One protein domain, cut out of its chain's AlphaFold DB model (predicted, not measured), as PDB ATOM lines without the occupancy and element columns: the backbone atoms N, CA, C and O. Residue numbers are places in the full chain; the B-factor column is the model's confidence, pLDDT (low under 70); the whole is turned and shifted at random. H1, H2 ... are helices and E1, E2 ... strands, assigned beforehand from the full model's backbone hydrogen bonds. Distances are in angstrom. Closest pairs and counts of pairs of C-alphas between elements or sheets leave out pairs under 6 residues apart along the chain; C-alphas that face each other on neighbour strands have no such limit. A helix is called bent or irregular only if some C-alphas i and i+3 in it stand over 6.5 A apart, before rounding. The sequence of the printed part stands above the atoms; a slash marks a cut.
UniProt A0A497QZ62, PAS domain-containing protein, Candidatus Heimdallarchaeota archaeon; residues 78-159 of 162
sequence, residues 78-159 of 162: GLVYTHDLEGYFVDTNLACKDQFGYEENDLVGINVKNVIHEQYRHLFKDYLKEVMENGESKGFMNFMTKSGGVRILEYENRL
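Overview. This is residues 78 to 159 of the 162 residues of the protein "PAS domain-containing protein" of Candidatus Heimdallarchaeota archaeon (UniProt A0A497QZ62). A long, bent two-stranded hairpin, E3 and E4, forms one wall of the domain, and the long helix H3 runs alongside it, mostly by E3. A small hairpin of short strands, E1 and E2, lies across from that wall, with the short helix H2 between the two, near the middle, and H1 near the end where E3 turns into E4. The 82 printed residues include three named helices and four named strands, in the order E1, E2, H1, H2, H3, E3, E4. Each hairpin is a sheet of two antiparallel strands, E1 - E2 and E3 - E4, and the class is mixed, helices and strands. The whole is compact, with a radius of gyration of the C-alphas of 11.9 A and spans of 33 by 25 by 20 A.

Along the chain. E1 is residues 81 to 83, with C-alpha 81 at (-11.676, -0.377, -8.056), and E2 is residues 89 to 92. H1 is residues 94 to 100, 10.1 A from first to last C-alpha, and H2 is residues 112 to 115. H3, residues 118 to 134, is 25.7 A long and begins with C-alpha 118 at (5.796, 10.023, -3.326). It is irregular, with C-alphas 119 and 122 7.4 A apart, and has a kink of 27 degrees near residue 125. E3, residues 136 to 144, is 23.0 A long and bends by 69 degrees at residue 139. E4, residues 150 to 158, is 24.1 A long, bends by 53 degrees at residue 154 and ends with C-alpha 158 at (-16.163, 2.144, 1.552).

Arrangement. E3 and E4 are a hairpin, antiparallel at 159 degrees, with N 139 and O 155 3.0 A apart and N 153 and O 141 2.9 A apart, within hydrogen-bond range. The closest C-alphas of H3 and E3 are those of Val 131 and Ser 137, 5.3 A apart. H2 and H3 only just touch, with 3 pairs of C-alphas within 8 A; the closest are Lys 113 and Arg 121, 5.7 A, and H3 touches H2 with residues 121 to 124 alone. The closest C-alphas of H2 and E3 are those of Val 115 and Met 144, 5.4 A apart, and those of H2 and E2 are Phe 89 and Val 112, 6.6 A apart. E1 and E2 are a hairpin, antiparallel at 172 degrees, with N 82 and O 91 2.9 A apart, within hydrogen-bond range. E1 and E2 are apart from H3, E3 and E4. H1 touches no helix; its closest C-alpha to E3 is Phe 100, 7.3 A from Met 144. Every O i to N i+4 pair of H1 is within hydrogen-bond range, 8 of 13 are in H3, and H2 is too short for such a pair.

Size, cuts and confidence. The two C-alphas farthest apart are those of Glu 133 and Ser 147, 34.4 A. The printed part, residues 78 to 159, has no cut. The link from H1 to H2, 11 residues, is long, and the other links are tight. The mean pLDDT of the printed part is 89.3, and residues 102 to 106, within the long link, are under 70.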
ATOM      1  N   GLY A  78     -16.161   6.706 -14.519       91.06
ATOM      2  CA  GLY A  78     -15.518   6.951 -13.235       91.06
ATOM      3  C   GLY A  78     -14.531   5.843 -12.880       91.06
ATOM      4  O   GLY A  78     -14.688   4.696 -13.290       91.06
ATOM      5  N   LEU A  79     -13.524   6.181 -12.081       91.19
ATOM      6  CA  LEU A  79     -12.562   5.212 -11.568       91.19
ATOM      7  C   LEU A  79     -13.221   4.325 -10.518       91.19
ATOM      8  O   LEU A  79     -13.572   4.807  -9.441       91.19
ATOM      9  N   VAL A  80     -13.367   3.038 -10.822       92.88
ATOM     10  CA  VAL A  80     -13.937   2.064  -9.888       92.88
ATOM     11  C   VAL A  80     -12.945   0.930  -9.695       92.88
ATOM     12  O   VAL A  80     -12.496   0.305 -10.655       92.88
ATOM     13  N   TYR A  81     -12.603   0.673  -8.438       92.56
ATOM     14  CA  TYR A  81     -11.676  -0.377  -8.056       92.56
ATOM     15  C   TYR A  81     -12.006  -0.921  -6.671       92.56
ATOM     16  O   TYR A  81     -12.687  -0.277  -5.873       92.56
ATOM     17  N   THR A  82     -11.471  -2.097  -6.383       94.44
ATOM     18  CA  THR A  82     -11.414  -2.683  -5.047       94.44
ATOM     19  C   THR A  82      -9.957  -2.948  -4.693       94.44
ATOM     20  O   THR A  82      -9.106  -3.140  -5.564       94.44
ATOM     21  N   HIS A  83      -9.640  -2.934  -3.404       94.75
ATOM     22  CA  HIS A  83      -8.345  -3.367  -2.901       94.75
ATOM     23  C   HIS A  83      -8.531  -4.098  -1.573       94.75
ATOM     24  O   HIS A  83      -9.512  -3.863  -0.865       94.75
ATOM     25  N   ASP A  84      -7.600  -4.981  -1.233       95.00
ATOM     26  CA  ASP A  84      -7.604  -5.663   0.059       95.00
ATOM     27  C   ASP A  84      -7.195  -4.720   1.208       95.00
ATOM     28  O   ASP A  84      -6.799  -3.570   1.002       95.00
ATOM     29  N   LEU A  85      -7.263  -5.196   2.452       93.44
ATOM     30  CA  LEU A  85      -6.907  -4.383   3.622       93.44
ATOM     31  C   LEU A  85      -5.403  -4.069   3.729       93.44
ATOM     32  O   LEU A  85      -5.017  -3.204   4.517       93.44
ATOM     33  N   GLU A  86      -4.554  -4.724   2.938       93.56
ATOM     34  CA  GLU A  86      -3.131  -4.393   2.817       93.56
ATOM     35  C   GLU A  86      -2.881  -3.314   1.747       93.56
ATOM     36  O   GLU A  86      -1.807  -2.700   1.695       93.56
ATOM     37  N   GLY A  87      -3.896  -3.023   0.932       94.12
ATOM     38  CA  GLY A  87      -3.878  -2.003  -0.101       94.12
ATOM     39  C   GLY A  87      -3.544  -2.529  -1.489       94.12
ATOM     40  O   GLY A  87      -3.222  -1.713  -2.346       94.12
ATOM     41  N   TYR A  88      -3.561  -3.837  -1.737       94.38
ATOM     42  CA  TYR A  88      -3.359  -4.391  -3.076       94.38
ATOM     43  C   TYR A  88      -4.657  -4.355  -3.868       94.38
ATOM     44  O   TYR A  88      -5.681  -4.842  -3.392       94.38
ATOM     45  N   PHE A  89      -4.622  -3.779  -5.071       93.06
ATOM     46  CA  PHE A  89      -5.782  -3.787  -5.961       93.06
ATOM     47  C   PHE A  89      -6.235  -5.228  -6.226       93.06
ATOM     48  O   PHE A  89      -5.417  -6.078  -6.586       93.06
ATOM     49  N   VAL A  90      -7.533  -5.470  -6.061       93.31
ATOM     50  CA  VAL A  90      -8.184  -6.761  -6.317       93.31
ATOM     51  C   VAL A  90      -8.862  -6.717  -7.683       93.31
ATOM     52  O   VAL A  90      -8.568  -7.559  -8.521       93.31
ATOM     53  N   ASP A  91      -9.661  -5.680  -7.942       91.81
ATOM     54  CA  ASP A  91     -10.292  -5.425  -9.239       91.81
ATOM     55  C   ASP A  91     -10.218  -3.944  -9.617       91.81
ATOM     56  O   ASP A  91     -10.205  -3.058  -8.762       91.81
ATOM     57  N   THR A  92     -10.222  -3.663 -10.921       91.69
ATOM     58  CA  THR A  92     -10.266  -2.306 -11.490       91.69
ATOM     59  C   THR A  92     -11.086  -2.299 -12.777       91.69
ATOM     60  O   THR A  92     -11.033  -3.274 -13.534       91.69
ATOM     61  N   ASN A  93     -11.794  -1.209 -13.069       92.75
ATOM     62  CA  ASN A  93     -12.486  -1.036 -14.347       92.75
ATOM     63  C   ASN A  93     -11.584  -0.472 -15.463       92.75
ATOM     64  O   ASN A  93     -10.413  -0.156 -15.235       92.75
ATOM     65  N   LEU A  94     -12.119  -0.327 -16.685       90.31
ATOM     66  CA  LEU A  94     -11.354   0.197 -17.825       90.31
ATOM     67  C   LEU A  94     -10.912   1.651 -17.622       90.31
ATOM     68  O   LEU A  94      -9.793   1.994 -17.995       90.31
ATOM     69  N   ALA A  95     -11.719   2.482 -16.956       90.88
ATOM     70  CA  ALA A  95     -11.356   3.876 -16.695       90.88
ATOM     71  C   ALA A  95     -10.059   4.008 -15.874       90.88
ATOM     72  O   ALA A  95      -9.247   4.898 -16.144       90.88
ATOM     73  N   CYS A  96      -9.809   3.099 -14.920       88.94
ATOM     74  CA  CYS A  96      -8.529   3.024 -14.204       88.94
ATOM     75  C   CYS A  96      -7.344   2.820 -15.153       88.94
ATOM     76  O   CYS A  96      -6.317   3.484 -15.003       88.94
ATOM     77  N   LYS A  97      -7.489   1.946 -16.152       82.06
ATOM     78  CA  LYS A  97      -6.445   1.675 -17.148       82.06
ATOM     79  C   LYS A  97      -6.179   2.921 -17.993       82.06
ATOM     80  O   LYS A  97      -5.043   3.398 -18.048       82.06
ATOM     81  N   ASP A  98      -7.241   3.508 -18.541       83.25
ATOM     82  CA  ASP A  98      -7.169   4.668 -19.435       83.25
ATOM     83  C   ASP A  98      -6.579   5.905 -18.746       83.25
ATOM     84  O   ASP A  98      -5.746   6.616 -19.315       83.25
ATOM     85  N   GLN A  99      -6.989   6.178 -17.503       82.00
ATOM     86  CA  GLN A  99      -6.603   7.408 -16.814       82.00
ATOM     87  C   GLN A  99      -5.220   7.321 -16.158       82.00
ATOM     88  O   GLN A  99      -4.507   8.329 -16.091       82.00
ATOM     89  N   PHE A 100      -4.823   6.138 -15.680       78.69
ATOM     90  CA  PHE A 100      -3.513   5.941 -15.060       78.69
ATOM     91  C   PHE A 100      -2.428   5.491 -16.053       78.69
ATOM     92  O   PHE A 100      -1.237   5.657 -15.763       78.69
ATOM     93  N   GLY A 101      -2.812   4.994 -17.234       72.50
ATOM     94  CA  GLY A 101      -1.898   4.540 -18.285       72.50
ATOM     95  C   GLY A 101      -1.231   3.194 -17.985       72.50
ATOM     96  O   GLY A 101      -0.095   2.975 -18.403       72.50
ATOM     97  N   TYR A 102      -1.901   2.333 -17.218       69.31
ATOM     98  CA  TYR A 102      -1.484   0.959 -16.922       69.31
ATOM     99  C   TYR A 102      -2.296  -0.010 -17.803       69.31
ATOM    100  O   TYR A 102      -3.483   0.225 -18.016       69.31
ATOM    101  N   GLU A 103      -1.675  -1.069 -18.329       61.94
ATOM    102  CA  GLU A 103      -2.363  -2.074 -19.164       61.94
ATOM    103  C   GLU A 103      -3.278  -2.991 -18.322       61.94
ATOM    104  O   GLU A 103      -3.243  -2.972 -17.094       61.94
ATOM    105  N   GLU A 104      -4.103  -3.823 -18.972       50.69
ATOM    106  CA  GLU A 104      -5.174  -4.610 -18.332       50.69
ATOM    107  C   GLU A 104      -4.772  -5.448 -17.109       50.69
ATOM    108  O   GLU A 104      -5.548  -5.535 -16.159       50.69
ATOM    109  N   ASN A 105      -3.555  -5.987 -17.095       53.91
ATOM    110  CA  ASN A 105      -3.030  -6.809 -16.001       53.91
ATOM    111  C   ASN A 105      -2.034  -6.068 -15.096       53.91
ATOM    112  O   ASN A 105      -1.386  -6.696 -14.264       53.91
ATOM    113  N   ASP A 106      -1.869  -4.757 -15.270       68.56
ATOM    114  CA  ASP A 106      -0.802  -4.028 -14.589       68.56
ATOM    115  C   ASP A 106      -1.207  -3.551 -13.188       68.56
ATOM    116  O   ASP A 106      -0.327  -3.429 -12.351       68.56
ATOM    117  N   LEU A 107      -2.483  -3.243 -12.908       82.38
ATOM    118  CA  LEU A 107      -2.874  -2.666 -11.607       82.38
ATOM    119  C   LEU A 107      -3.223  -3.709 -10.548       82.38
ATOM    120  O   LEU A 107      -2.890  -3.504  -9.383       82.38
ATOM    121  N   VAL A 108      -3.875  -4.812 -10.922       89.69
ATOM    122  CA  VAL A 108      -4.237  -5.873  -9.970       89.69
ATOM    123  C   VAL A 108      -2.968  -6.449  -9.340       89.69
ATOM    124  O   VAL A 108      -1.996  -6.759 -10.027       89.69
ATOM    125  N   GLY A 109      -2.947  -6.549  -8.011       89.31
ATOM    126  CA  GLY A 109      -1.764  -6.955  -7.251       89.31
ATOM    127  C   GLY A 109      -0.700  -5.862  -7.067       89.31
ATOM    128  O   GLY A 109       0.285  -6.093  -6.362       89.31
ATOM    129  N   ILE A 110      -0.876  -4.655  -7.618       89.94
ATOM    130  CA  ILE A 110      -0.091  -3.481  -7.210       89.94
ATOM    131  C   ILE A 110      -0.693  -2.901  -5.932       89.94
ATOM    132  O   ILE A 110      -1.905  -2.775  -5.781       89.94
ATOM    133  N   ASN A 111       0.170  -2.502  -4.999       92.50
ATOM    134  CA  ASN A 111      -0.273  -1.768  -3.825       92.50
ATOM    135  C   ASN A 111      -0.629  -0.318  -4.197       92.50
ATOM    136  O   ASN A 111       0.205   0.384  -4.775       92.50
ATOM    137  N   VAL A 112      -1.814   0.156  -3.810       92.44
ATOM    138  CA  VAL A 112      -2.328   1.519  -4.049       92.44
ATOM    139  C   VAL A 112      -1.295   2.581  -3.652       92.44
ATOM    140  O   VAL A 112      -1.093   3.562  -4.365       92.44
ATOM    141  N   LYS A 113      -0.532   2.362  -2.572       92.44
ATOM    142  CA  LYS A 113       0.545   3.271  -2.145       92.44
ATOM    143  C   LYS A 113       1.583   3.554  -3.238       92.44
ATOM    144  O   LYS A 113       2.175   4.632  -3.251       92.44
ATOM    145  N   ASN A 114       1.838   2.607  -4.137       89.19
ATOM    146  CA  ASN A 114       2.858   2.744  -5.178       89.19
ATOM    147  C   ASN A 114       2.422   3.689  -6.300       89.19
ATOM    148  O   ASN A 114       3.278   4.344  -6.897       89.19
ATOM    149  N   VAL A 115       1.112   3.805  -6.532       88.25
ATOM    150  CA  VAL A 115       0.535   4.724  -7.520       88.25
ATOM    151  C   VAL A 115       0.199   6.094  -6.925       88.25
ATOM    152  O   VAL A 115      -0.100   7.024  -7.667       88.25
ATOM    153  N   ILE A 116       0.321   6.268  -5.605       91.06
ATOM    154  CA  ILE A 116       0.275   7.580  -4.948       91.06
ATOM    155  C   ILE A 116       1.614   8.302  -5.151       91.06
ATOM    156  O   ILE A 116       2.698   7.722  -4.990       91.06
ATOM    157  N   HIS A 117       1.544   9.597  -5.459       89.94
ATOM    158  CA  HIS A 117       2.701  10.475  -5.568       89.94
ATOM    159  C   HIS A 117       3.542  10.435  -4.283       89.94
ATOM    160  O   HIS A 117       3.008  10.504  -3.176       89.94
ATOM    161  N   GLU A 118       4.866  10.340  -4.423       89.06
ATOM    162  CA  GLU A 118       5.796  10.023  -3.326       89.06
ATOM    163  C   GLU A 118       5.598  10.876  -2.066       89.06
ATOM    164  O   GLU A 118       5.587  10.344  -0.954       89.06
ATOM    165  N   GLN A 119       5.339  12.173  -2.250       91.25
ATOM    166  CA  GLN A 119       5.144  13.136  -1.169       91.25
ATOM    167  C   GLN A 119       3.937  12.808  -0.289       91.25
ATOM    168  O   GLN A 119       3.942  13.171   0.877       91.25
ATOM    169  N   TYR A 120       2.937  12.086  -0.802       91.56
ATOM    170  CA  TYR A 120       1.679  11.795  -0.106       91.56
ATOM    171  C   TYR A 120       1.543  10.334   0.331       91.56
ATOM    172  O   TYR A 120       0.601   9.992   1.040       91.56
ATOM    173  N   ARG A 121       2.500   9.458  -0.010       92.31
ATOM    174  CA  ARG A 121       2.453   8.023   0.345       92.31
ATOM    175  C   ARG A 121       2.371   7.751   1.847       92.31
ATOM    176  O   ARG A 121       1.964   6.663   2.247       92.31
ATOM    177  N   HIS A 122       2.804   8.700   2.674       91.12
ATOM    178  CA  HIS A 122       2.736   8.595   4.129       91.12
ATOM    179  C   HIS A 122       1.290   8.628   4.650       91.12
ATOM    180  O   HIS A 122       1.004   7.950   5.632       91.12
ATOM    181  N   LEU A 123       0.379   9.308   3.942       92.69
ATOM    182  CA  LEU A 123      -1.041   9.428   4.296       92.69
ATOM    183  C   LEU A 123      -1.835   8.137   4.051       92.69
ATOM    184  O   LEU A 123      -2.931   7.974   4.574       92.69
ATOM    185  N   PHE A 124      -1.290   7.192   3.276       93.88
ATOM    186  CA  PHE A 124      -1.997   5.958   2.926       93.88
ATOM    187  C   PHE A 124      -2.339   5.091   4.148       93.88
ATOM    188  O   PHE A 124      -3.371   4.429   4.174       93.88
ATOM    189  N   LYS A 125      -1.489   5.115   5.184       92.88
ATOM    190  CA  LYS A 125      -1.761   4.389   6.432       92.88
ATOM    191  C   LYS A 125      -2.955   4.971   7.185       92.88
ATOM    192  O   LYS A 125      -3.745   4.205   7.725       92.88
ATOM    193  N   ASP A 126      -3.072   6.295   7.204       94.44
ATOM    194  CA  ASP A 126      -4.176   6.983   7.870       94.44
ATOM    195  C   ASP A 126      -5.487   6.731   7.121       94.44
ATOM    196  O   ASP A 126      -6.488   6.409   7.750       94.44
ATOM    197  N   TYR A 127      -5.443   6.742   5.783       95.00
ATOM    198  CA  TYR A 127      -6.553   6.318   4.925       95.00
ATOM    199  C   TYR A 127      -7.037   4.895   5.258       95.00
ATOM    200  O   TYR A 127      -8.215   4.700   5.550       95.00
ATOM    201  N   LEU A 128      -6.140   3.896   5.265       94.75
ATOM    202  CA  LEU A 128      -6.529   2.511   5.566       94.75
ATOM    203  C   LEU A 128      -7.123   2.388   6.970       94.75
ATOM    204  O   LEU A 128      -8.110   1.681   7.169       94.75
ATOM    205  N   LYS A 129      -6.530   3.085   7.943       95.19
ATOM    206  CA  LYS A 129      -7.035   3.118   9.314       95.19
ATOM    207  C   LYS A 129      -8.447   3.701   9.373       95.19
ATOM    208  O   LYS A 129      -9.302   3.106  10.017       95.19
ATOM    209  N   GLU A 130      -8.702   4.807   8.678       96.00
ATOM    210  CA  GLU A 130     -10.023   5.434   8.615       96.00
ATOM    211  C   GLU A 130     -11.068   4.490   8.006       96.00
ATOM    212  O   GLU A 130     -12.127   4.299   8.600       96.00
ATOM    213  N   VAL A 131     -10.747   3.821   6.893       95.31
ATOM    214  CA  VAL A 131     -11.642   2.823   6.279       95.31
ATOM    215  C   VAL A 131     -11.938   1.666   7.238       95.31
ATOM    216  O   VAL A 131     -13.082   1.228   7.325       95.31
ATOM    217  N   MET A 132     -10.940   1.174   7.978       93.88
ATOM    218  CA  MET A 132     -11.124   0.068   8.927       93.88
ATOM    219  C   MET A 132     -11.903   0.469  10.189       93.88
ATOM    220  O   MET A 132     -12.665  -0.343  10.709       93.88
ATOM    221  N   GLU A 133     -11.705   1.684  10.704       95.62
ATOM    222  CA  GLU A 133     -12.360   2.158  11.933       95.62
ATOM    223  C   GLU A 133     -13.777   2.685  11.671       95.62
ATOM    224  O   GLU A 133     -14.686   2.416  12.457       95.62
ATOM    225  N   ASN A 134     -13.977   3.403  10.563       96.06
ATOM    226  CA  ASN A 134     -15.230   4.099  10.259       96.06
ATOM    227  C   ASN A 134     -16.072   3.398   9.182       96.06
ATOM    228  O   ASN A 134     -17.239   3.743   9.004       96.06
ATOM    229  N   GLY A 135     -15.503   2.437   8.449       95.62
ATOM    230  CA  GLY A 135     -16.162   1.761   7.327       95.62
ATOM    231  C   GLY A 135     -16.176   2.565   6.022       95.62
ATOM    232  O   GLY A 135     -16.611   2.049   4.996       95.62
ATOM    233  N   GLU A 136     -15.690   3.806   6.026       96.19
ATOM    234  CA  GLU A 136     -15.546   4.649   4.841       96.19
ATOM    235  C   GLU A 136     -14.419   5.674   5.016       96.19
ATOM    236  O   GLU A 136     -14.049   6.024   6.135       96.19
ATOM    237  N   SER A 137     -13.880   6.160   3.901       96.88
ATOM    238  CA  SER A 137     -12.966   7.300   3.846       96.88
ATOM    239  C   SER A 137     -13.174   8.048   2.534       96.88
ATOM    240  O   SER A 137     -13.448   7.446   1.492       96.88
ATOM    241  N   LYS A 138     -13.053   9.372   2.578       96.44
ATOM    242  CA  LYS A 138     -13.228  10.242   1.415       96.44
ATOM    243  C   LYS A 138     -12.250  11.399   1.446       96.44
ATOM    244  O   LYS A 138     -11.875  11.887   2.512       96.44
ATOM    245  N   GLY A 139     -11.885  11.895   0.274       94.81
ATOM    246  CA  GLY A 139     -11.025  13.063   0.169       94.81
ATOM    247  C   GLY A 139     -10.350  13.153  -1.182       94.81
ATOM    248  O   GLY A 139     -10.900  12.743  -2.197       94.81
ATOM    249  N   PHE A 140      -9.135  13.693  -1.184       93.25
ATOM    250  CA  PHE A 140      -8.341  13.858  -2.392       93.25
ATOM    251  C   PHE A 140      -7.059  13.049  -2.302       93.25
ATOM    252  O   PHE A 140      -6.387  13.033  -1.269       93.25
ATOM    253  N   MET A 141      -6.688  12.416  -3.406       90.94
ATOM    254  CA  MET A 141      -5.469  11.635  -3.508       90.94
ATOM    255  C   MET A 141      -4.693  12.040  -4.759       90.94
ATOM    256  O   MET A 141      -5.246  12.196  -5.847       90.94
ATOM    257  N   ASN A 142      -3.389  12.240  -4.581       91.81
ATOM    258  CA  ASN A 142      -2.475  12.579  -5.662       91.81
ATOM    259  C   ASN A 142      -1.913  11.289  -6.246       91.81
ATOM    260  O   ASN A 142      -1.056  10.656  -5.628       91.81
ATOM    261  N   PHE A 143      -2.377  10.915  -7.428       87.62
ATOM    262  CA  PHE A 143      -1.908   9.750  -8.160       87.62
ATOM    263  C   PHE A 143      -0.827  10.116  -9.173       87.62
ATOM    264  O   PHE A 143      -0.794  11.226  -9.711       87.62
ATOM    265  N   MET A 144       0.044   9.152  -9.445       87.25
ATOM    266  CA  MET A 144       1.071   9.197 -10.471       87.25
ATOM    267  C   MET A 144       0.710   8.212 -11.586       87.25
ATOM    268  O   MET A 144       0.564   7.012 -11.349       87.25
ATOM    269  N   THR A 145       0.566   8.721 -12.810       85.69
ATOM    270  CA  THR A 145       0.386   7.888 -14.005       85.69
ATOM    271  C   THR A 145       1.676   7.133 -14.321       85.69
ATOM    272  O   THR A 145       2.766   7.557 -13.928       85.69
ATOM    273  N   LYS A 146       1.591   6.055 -15.106       81.06
ATOM    274  CA  LYS A 146       2.773   5.295 -15.562       81.06
ATOM    275  C   LYS A 146       3.786   6.165 -16.324       81.06
ATOM    276  O   LYS A 146       4.987   5.924 -16.267       81.06
ATOM    277  N   SER A 147       3.309   7.212 -16.999       83.56
ATOM    278  CA  SER A 147       4.131   8.212 -17.697       83.56
ATOM    279  C   SER A 147       4.758   9.281 -16.785       83.56
ATOM    280  O   SER A 147       5.454  10.163 -17.284       83.56
ATOM    281  N   GLY A 148       4.518   9.229 -15.470       83.19
ATOM    282  CA  GLY A 148       5.045  10.181 -14.484       83.19
ATOM    283  C   GLY A 148       4.209  11.453 -14.302       83.19
ATOM    284  O   GLY A 148       4.633  12.377 -13.610       83.19
ATOM    285  N   GLY A 149       3.021  11.530 -14.907       85.81
ATOM    286  CA  GLY A 149       2.103  12.652 -14.735       85.81
ATOM    287  C   GLY A 149       1.374  12.593 -13.394       85.81
ATOM    288  O   GLY A 149       0.953  11.526 -12.958       85.81
ATOM    289  N   VAL A 150       1.173  13.744 -12.751       87.50
ATOM    290  CA  VAL A 150       0.399  13.829 -11.502       87.50
ATOM    291  C   VAL A 150      -1.069  14.118 -11.809       87.50
ATOM    292  O   VAL A 150      -1.388  14.937 -12.680       87.50
ATOM    293  N   ARG A 151      -1.972  13.430 -11.109       88.12
ATOM    294  CA  ARG A 151      -3.424  13.638 -11.155       88.12
ATOM    295  C   ARG A 151      -3.964  13.740  -9.738       88.12
ATOM    296  O   ARG A 151      -3.577  12.960  -8.876       88.12
ATOM    297  N   ILE A 152      -4.861  14.692  -9.509       92.00
ATOM    298  CA  ILE A 152      -5.614  14.791  -8.261       92.00
ATOM    299  C   ILE A 152      -6.960  14.134  -8.512       92.00
ATOM    300  O   ILE A 152      -7.664  14.524  -9.444       92.00
ATOM    301  N   LEU A 153      -7.288  13.143  -7.696       91.31
ATOM    302  CA  LEU A 153      -8.560  12.443  -7.747       91.31
ATOM    303  C   LEU A 153      -9.313  12.686  -6.452       91.31
ATOM    304  O   LEU A 153      -8.742  12.545  -5.372       91.31
ATOM    305  N   GLU A 154     -10.583  13.048  -6.575       95.00
ATOM    306  CA  GLU A 154     -11.530  12.919  -5.476       95.00
ATOM    307  C   GLU A 154     -11.905  11.439  -5.349       95.00
ATOM    308  O   GLU A 154     -12.173  10.784  -6.358       95.00
ATOM    309  N   TYR A 155     -11.872  10.903  -4.133       93.75
ATOM    310  CA  TYR A 155     -12.235   9.519  -3.854       93.75
ATOM    311  C   TYR A 155     -13.272   9.442  -2.740       93.75
ATOM    312  O   TYR A 155     -13.266  10.238  -1.797       93.75
ATOM    313  N   GLU A 156     -14.115   8.422  -2.840       95.62
ATOM    314  CA  GLU A 156     -14.974   7.941  -1.769       95.62
ATOM    315  C   GLU A 156     -14.869   6.418  -1.766       95.62
ATOM    316  O   GLU A 156     -15.344   5.751  -2.684       95.62
ATOM    317  N   ASN A 157     -14.222   5.879  -0.739       95.50
ATOM    318  CA  ASN A 157     -13.997   4.451  -0.587       95.50
ATOM    319  C   ASN A 157     -14.763   3.952   0.632       95.50
ATOM    320  O   ASN A 157     -14.778   4.591   1.686       95.50
ATOM    321  N   ARG A 158     -15.390   2.788   0.491       96.31
ATOM    322  CA  ARG A 158     -16.163   2.144   1.552       96.31
ATOM    323  C   ARG A 158     -15.656   0.731   1.759       96.31
ATOM    324  O   ARG A 158     -15.296   0.054   0.798       96.31
ATOM    325  N   LEU A 159     -15.649   0.292   3.009       95.50
ATOM    326  CA  LEU A 159     -15.372  -1.089   3.352       95.50
ATOM    327  C   LEU A 159     -16.560  -1.946   2.909       95.50
ATOM    328  O   LEU A 159     -17.696  -1.719   3.328       95.50
TER     329      LEU A 159